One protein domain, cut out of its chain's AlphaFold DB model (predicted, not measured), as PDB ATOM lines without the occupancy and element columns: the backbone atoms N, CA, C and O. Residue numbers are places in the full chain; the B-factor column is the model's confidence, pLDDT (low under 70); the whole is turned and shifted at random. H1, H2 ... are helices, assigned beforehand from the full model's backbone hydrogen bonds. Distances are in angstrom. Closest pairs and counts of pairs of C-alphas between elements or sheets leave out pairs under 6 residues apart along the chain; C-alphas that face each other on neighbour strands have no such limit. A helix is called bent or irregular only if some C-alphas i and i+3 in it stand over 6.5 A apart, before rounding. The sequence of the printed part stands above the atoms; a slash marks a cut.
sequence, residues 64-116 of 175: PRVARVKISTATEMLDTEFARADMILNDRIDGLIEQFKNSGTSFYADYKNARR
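What this domain is: This is residues 64 to 116 of the 175 residues of an uncharacterized protein of Verrucomicrobia bacterium (UniProt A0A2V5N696). A long helix, H1, makes the length of the model, and a short helix, H2, folds back beside its last turns, giving a lopsided helical hairpin. Residues 64 to 88, which belong to H1, stick out free. The printed part has 53 residues with two named helices, H1 then H2, and no named strand; its class is all helix. It is an extended rod, with a radius of gyration of the C-alphas of 18.0 A and spans of 58 by 17 by 9 A.

Where its parts are: H1 runs from Pro 64, C-alpha at (38.774, 24.448, 51.939), to Phe 100, C-alpha at (15.095, 62.655, 23.134), 53.4 A. It is neither bent nor irregular, but only just: C-alphas 91 and 94 are 6.2 A apart. H2, residues 105 to 114, ends with C-alpha 114 at (25.143, 51.038, 21.539), 14.4 A from its first.

How they stand to each other: H1 and H2 form a helical hairpin, running opposite ways at a shallow tilt of 16 degrees. H1 touches H2 with residues 97 to 100 alone; the closest C-alphas, of Phe 100 and Tyr 108, are 6.0 A apart. In H2 every O i to N i+4 pair is within hydrogen-bond range; in H1, 28 of 33 are.

The domain as a whole: The C-alphas farthest apart, of Pro 64 and Ser 103, are 58.3 A apart. The printed part has no cut, and the link from H1 to H2 is tight. Mean pLDDT of the printed part is 92.2; no printed residue is under 70.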
ATOM      1  N   PRO A  64      39.196  24.676  53.321       88.50
ATOM      2  CA  PRO A  64      38.774  24.448  51.939       88.50
ATOM      3  C   PRO A  64      37.252  24.485  51.777       88.50
ATOM      4  O   PRO A  64      36.743  25.006  50.781       88.50
ATOM      5  N   ARG A  65      36.496  23.976  52.758       88.31
ATOM      6  CA  ARG A  65      35.029  24.020  52.705       88.31
ATOM      7  C   ARG A  65      34.526  25.456  52.808       88.31
ATOM      8  O   ARG A  65      33.661  25.836  52.022       88.31
ATOM      9  N   VAL A  66      35.090  26.245  53.722       90.38
ATOM     10  CA  VAL A  66      34.761  27.668  53.880       90.38
ATOM     11  C   VAL A  66      35.083  28.447  52.603       90.38
ATOM     12  O   VAL A  66      34.253  29.229  52.145       90.38
ATOM     13  N   ALA A  67      36.239  28.203  51.979       91.62
ATOM     14  CA  ALA A  67      36.613  28.843  50.718       91.62
ATOM     15  C   ALA A  67      35.613  28.530  49.591       91.62
ATOM     16  O   ALA A  67      35.161  29.440  48.900       91.62
ATOM     17  N   ARG A  68      35.196  27.264  49.445       93.62
ATOM     18  CA  ARG A  68      34.185  26.874  48.446       93.62
ATOM     19  C   ARG A  68      32.836  27.552  48.672       93.62
ATOM     20  O   ARG A  68      32.217  27.986  47.707       93.62
ATOM     21  N   VAL A  69      32.388  27.643  49.925       94.75
ATOM     22  CA  VAL A  69      31.136  28.335  50.267       94.75
ATOM     23  C   VAL A  69      31.232  29.813  49.900       94.75
ATOM     24  O   VAL A  69      30.351  30.313  49.214       94.75
ATOM     25  N   LYS A  70      32.336  30.485  50.250       94.12
ATOM     26  CA  LYS A  70      32.559  31.895  49.895       94.12
ATOM     27  C   LYS A  70      32.503  32.141  48.390       94.12
ATOM     28  O   LYS A  70      31.900  33.119  47.971       94.12
ATOM     29  N   ILE A  71      33.103  31.260  47.589       93.75
ATOM     30  CA  ILE A  71      33.066  31.368  46.124       93.75
ATOM     31  C   ILE A  71      31.630  31.214  45.603       93.75
ATOM     32  O   ILE A  71      31.207  32.017  44.775       93.75
ATOM     33  N   SER A  72      30.874  30.225  46.099       94.31
ATOM     34  CA  SER A  72      29.461  30.031  45.723       94.31
ATOM     35  C   SER A  72      28.635  31.273  46.039       94.31
ATOM     36  O   SER A  72      28.030  31.853  45.144       94.31
ATOM     37  N   THR A  73      28.703  31.742  47.285       94.69
ATOM     38  CA  THR A  73      27.964  32.923  47.735       94.69
ATOM     39  C   THR A  73      28.358  34.168  46.946       94.69
ATOM     40  O   THR A  73      27.486  34.910  46.515       94.69
ATOM     41  N   ALA A  74      29.652  34.390  46.691       94.44
ATOM     42  CA  ALA A  74      30.096  35.519  45.876       94.44
ATOM     43  C   ALA A  74      29.550  35.446  44.441       94.44
ATOM     44  O   ALA A  74      29.174  36.468  43.880       94.44
ATOM     45  N   THR A  75      29.462  34.245  43.863       94.88
ATOM     46  CA  THR A  75      28.942  34.040  42.502       94.88
ATOM     47  C   THR A  75      27.436  34.298  42.437       94.88
ATOM     48  O   THR A  75      26.969  34.969  41.525       94.88
ATOM     49  N   GLU A  76      26.681  33.835  43.433       94.69
ATOM     50  CA  GLU A  76      25.241  34.104  43.568       94.69
ATOM     51  C   GLU A  76      24.959  35.602  43.786       94.69
ATOM     52  O   GLU A  76      24.007  36.159  43.236       94.69
ATOM     53  N   MET A  77      25.818  36.289  44.546       94.81
ATOM     54  CA  MET A  77      25.712  37.735  44.742       94.81
ATOM     55  C   MET A  77      25.971  38.523  43.454       94.81
ATOM     56  O   MET A  77      25.293  39.521  43.231       94.81
ATOM     57  N   LEU A  78      26.899  38.083  42.596       96.12
ATOM     58  CA  LEU A  78      27.146  38.748  41.310       96.12
ATOM     59  C   LEU A  78      25.888  38.775  40.438       96.12
ATOM     60  O   LEU A  78      25.572  39.821  39.883       96.12
ATOM     61  N   ASP A  79      25.153  37.666  40.362       95.19
ATOM     62  CA  ASP A  79      23.905  37.588  39.591       95.19
ATOM     63  C   ASP A  79      22.860  38.597  40.104       95.19
ATOM     64  O   ASP A  79      22.246  39.341  39.340       95.19
ATOM     65  N   THR A  80      22.748  38.721  41.431       95.19
ATOM     66  CA  THR A  80      21.861  39.707  42.068       95.19
ATOM     67  C   THR A  80      22.275  41.149  41.757       95.19
ATOM     68  O   THR A  80      21.416  41.991  41.485       95.19
ATOM     69  N   GLU A  81      23.571  41.464  41.802       96.69
ATOM     70  CA  GLU A  81      24.048  42.820  41.507       96.69
ATOM     71  C   GLU A  81      23.929  43.165  40.015       96.69
ATOM     72  O   GLU A  81      23.573  44.299  39.688       96.69
ATOM     73  N   PHE A  82      24.131  42.205  39.105       96.06
ATOM     74  CA  PHE A  82      23.860  42.414  37.678       96.06
ATOM     75  C   PHE A  82      22.374  42.646  37.413       96.06
ATOM     76  O   PHE A  82      22.037  43.604  36.723       96.06
ATOM     77  N   ALA A  83      21.482  41.875  38.042       95.19
ATOM     78  CA  ALA A  83      20.045  42.116  37.938       95.19
ATOM     79  C   ALA A  83      19.664  43.529  38.421       95.19
ATOM     80  O   ALA A  83      18.851  44.209  37.797       95.19
ATOM     81  N   ARG A  84      20.286  44.024  39.502       94.50
ATOM     82  CA  ARG A  84      20.080  45.407  39.967       94.50
ATOM     83  C   ARG A  84      20.615  46.450  38.997       94.50
ATOM     84  O   ARG A  84      19.949  47.463  38.782       94.50
ATOM     85  N   ALA A  85      21.791  46.220  38.423       95.19
ATOM     86  CA  ALA A  85      22.349  47.098  37.403       95.19
ATOM     87  C   ALA A  85      21.433  47.161  36.170       95.19
ATOM     88  O   ALA A  85      21.152  48.255  35.679       95.19
ATOM     89  N   ASP A  86      20.892  46.019  35.738       93.75
ATOM     90  CA  ASP A  86      19.939  45.934  34.634       93.75
ATOM     91  C   ASP A  86      18.638  46.681  34.941       93.75
ATOM     92  O   ASP A  86      18.148  47.410  34.080       93.75
ATOM     93  N   MET A  87      18.103  46.590  36.167       94.62
ATOM     94  CA  MET A  87      16.939  47.397  36.564       94.62
ATOM     95  C   MET A  87      17.223  48.898  36.448       94.62
ATOM     96  O   MET A  87      16.416  49.638  35.899       94.62
ATOM     97  N   ILE A  88      18.377  49.376  36.924       95.06
ATOM     98  CA  ILE A  88      18.728  50.804  36.815       95.06
ATOM     99  C   ILE A  88      18.841  51.216  35.346       95.06
ATOM    100  O   ILE A  88      18.335  52.268  34.946       95.06
ATOM    101  N   LEU A  89      19.502  50.393  34.538       92.88
ATOM    102  CA  LEU A  89      19.729  50.676  33.130       92.88
ATOM    103  C   LEU A  89      18.411  50.721  32.343       92.88
ATOM    104  O   LEU A  89      18.181  51.678  31.604       92.88
ATOM    105  N   ASN A  90      17.530  49.743  32.558       91.50
ATOM    106  CA  ASN A  90      16.258  49.619  31.848       91.50
ATOM    107  C   ASN A  90      15.189  50.600  32.370       91.50
ATOM    108  O   ASN A  90      14.481  51.214  31.576       91.50
ATOM    109  N   ASP A  91      15.081  50.806  33.685       91.06
ATOM    110  CA  ASP A  91      13.978  51.592  34.264       91.06
ATOM    111  C   ASP A  91      14.303  53.082  34.410       91.06
ATOM    112  O   ASP A  91      13.398  53.916  34.506       91.06
ATOM    113  N   ARG A  92      15.589  53.446  34.499       91.62
ATOM    114  CA  ARG A  92      16.011  54.844  34.684       91.62
ATOM    115  C   ARG A  92      16.606  55.408  33.413       91.62
ATOM    116  O   ARG A  92      16.079  56.377  32.879       91.62
ATOM    117  N   ILE A  93      17.698  54.821  32.936       92.44
ATOM    118  CA  ILE A  93      18.453  55.407  31.824       92.44
ATOM    119  C   ILE A  93      17.662  55.261  30.525       92.44
ATOM    120  O   ILE A  93      17.417  56.263  29.857       92.44
ATOM    121  N   ASP A  94      17.189  54.055  30.203       92.56
ATOM    122  CA  ASP A  94      16.412  53.826  28.980       92.56
ATOM    123  C   ASP A  94      15.109  54.645  28.963       92.56
ATOM    124  O   ASP A  94      14.746  55.159  27.904       92.56
ATOM    125  N   GLY A  95      14.468  54.843  30.123       91.06
ATOM    126  CA  GLY A  95      13.295  55.711  30.270       91.06
ATOM    127  C   GLY A  95      13.598  57.198  30.044       91.06
ATOM    128  O   GLY A  95      12.871  57.875  29.321       91.06
ATOM    129  N   LEU A  96      14.704  57.717  30.592       91.81
ATOM    130  CA  LEU A  96      15.129  59.107  30.360       91.81
ATOM    131  C   LEU A  96      15.497  59.364  28.895       91.81
ATOM    132  O   LEU A  96      15.312  60.471  28.397       91.81
ATOM    133  N   ILE A  97      15.997  58.355  28.182       92.75
ATOM    134  CA  ILE A  97      16.356  58.493  26.768       92.75
ATOM    135  C   ILE A  97      15.123  58.693  25.873       92.75
ATOM    136  O   ILE A  97      15.235  59.330  24.821       92.75
ATOM    137  N   GLU A  98      13.935  58.235  26.279       90.88
ATOM    138  CA  GLU A  98      12.714  58.380  25.473       90.88
ATOM    139  C   GLU A  98      12.341  59.843  25.194       90.88
ATOM    140  O   GLU A  98      11.798  60.148  24.130       90.88
ATOM    141  N   GLN A  99      12.707  60.773  26.082       90.50
ATOM    142  CA  GLN A  99      12.432  62.203  25.895       90.50
ATOM    143  C   GLN A  99      13.172  62.804  24.684       90.50
ATOM    144  O   GLN A  99      12.731  63.801  24.111       90.50
ATOM    145  N   PHE A 100      14.285  62.193  24.264       91.69
ATOM    146  CA  PHE A 100      15.095  62.655  23.134       91.69
ATOM    147  C   PHE A 100      14.622  62.108  21.785       91.69
ATOM    148  O   PHE A 100      15.161  62.486  20.746       91.69
ATOM    149  N   LYS A 101      13.580  61.266  21.774       90.25
ATOM    150  CA  LYS A 101      13.063  60.619  20.563       90.25
ATOM    151  C   LYS A 101      12.665  61.614  19.468       90.25
ATOM    152  O   LYS A 101      12.902  61.346  18.295       90.25
ATOM    153  N   ASN A 102      12.092  62.756  19.853       88.94
ATOM    154  CA  ASN A 102      11.591  63.763  18.913       88.94
ATOM    155  C   ASN A 102      12.518  64.985  18.781       88.94
ATOM    156  O   ASN A 102      12.461  65.677  17.770       88.94
ATOM    157  N   SER A 103      13.351  65.267  19.789       85.12
ATOM    158  CA  SER A 103      14.195  66.471  19.866       85.12
ATOM    159  C   SER A 103      15.658  66.241  19.469       85.12
ATOM    160  O   SER A 103      16.336  67.192  19.092       85.12
ATOM    161  N   GLY A 104      16.151  64.998  19.517       78.19
ATOM    162  CA  GLY A 104      17.541  64.635  19.228       78.19
ATOM    163  C   GLY A 104      17.642  63.245  18.602       78.19
ATOM    164  O   GLY A 104      18.159  62.312  19.215       78.19
ATOM    165  N   THR A 105      17.128  63.103  17.376       84.00
ATOM    166  CA  THR A 105      16.943  61.808  16.698       84.00
ATOM    167  C   THR A 105      18.241  61.028  16.467       84.00
ATOM    168  O   THR A 105      18.225  59.803  16.593       84.00
ATOM    169  N   SER A 106      19.364  61.698  16.183       90.81
ATOM    170  CA  SER A 106      20.677  61.047  16.028       90.81
ATOM    171  C   SER A 106      21.176  60.450  17.345       90.81
ATOM    172  O   SER A 106      21.494  59.267  17.402       90.81
ATOM    173  N   PHE A 107      21.133  61.229  18.429       90.25
ATOM    174  CA  PHE A 107      21.541  60.784  19.763       90.25
ATOM    175  C   PHE A 107      20.719  59.582  20.254       90.25
ATOM    176  O   PHE A 107      21.279  58.606  20.753       90.25
ATOM    177  N   TYR A 108      19.395  59.615  20.068       93.19
ATOM    178  CA  TYR A 108      18.525  58.488  20.413       93.19
ATOM    179  C   TYR A 108      18.900  57.212  19.636       93.19
ATOM    180  O   TYR A 108      18.971  56.125  20.218       93.19
ATOM    181  N   ALA A 109      19.157  57.333  18.328       92.50
ATOM    182  CA  ALA A 109      19.536  56.204  17.482       92.50
ATOM    183  C   ALA A 109      20.900  55.618  17.881       92.50
ATOM    184  O   ALA A 109      21.025  54.399  18.015       92.50
ATOM    185  N   ASP A 110      21.892  56.473  18.135       93.50
ATOM    186  CA  ASP A 110      23.237  56.065  18.544       93.50
ATOM    187  C   ASP A 110      23.217  55.327  19.886       93.50
ATOM    188  O   ASP A 110      23.806  54.252  20.016       93.50
ATOM    189  N   TYR A 111      22.454  55.831  20.862       93.44
ATOM    190  CA  TYR A 111      22.278  55.170  22.154       93.44
ATOM    191  C   TYR A 111      21.636  53.778  22.017       93.44
ATOM    192  O   TYR A 111      22.135  52.794  22.569       93.44
ATOM    193  N   LYS A 112      20.542  53.655  21.252       91.62
ATOM    194  CA  LYS A 112      19.873  52.358  21.048       91.62
ATOM    195  C   LYS A 112      20.749  51.371  20.270       91.62
ATOM    196  O   LYS A 112      20.693  50.174  20.547       91.62
ATOM    197  N   ASN A 113      21.581  51.852  19.344       91.62
ATOM    198  CA  ASN A 113      22.575  51.023  18.662       91.62
ATOM    199  C   ASN A 113      23.667  50.539  19.627       91.62
ATOM    200  O   ASN A 113      24.006  49.359  19.595       91.62
ATOM    201  N   ALA A 114      24.157  51.402  20.521       90.75
ATOM    202  CA  ALA A 114      25.143  51.038  21.539       90.75
ATOM    203  C   ALA A 114      24.618  50.011  22.565       90.75
ATOM    204  O   ALA A 114      25.394  49.210  23.078       90.75
ATOM    205  N   ARG A 115      23.304  49.984  22.843       90.38
ATOM    206  CA  ARG A 115      22.663  48.992  23.736       90.38
ATOM    207  C   ARG A 115      22.488  47.601  23.120       90.38
ATOM    208  O   ARG A 115      22.153  46.661  23.839       90.38
ATOM    209  N   ARG A 116      22.687  47.437  21.808       88.56
ATOM    210  CA  ARG A 116      22.556  46.131  21.153       88.56
ATOM    211  C   ARG A 116      23.724  45.230  21.557       88.56
ATOM    212  O   ARG A 116      24.875  45.532  21.262       88.56
TER     213      ARG A 116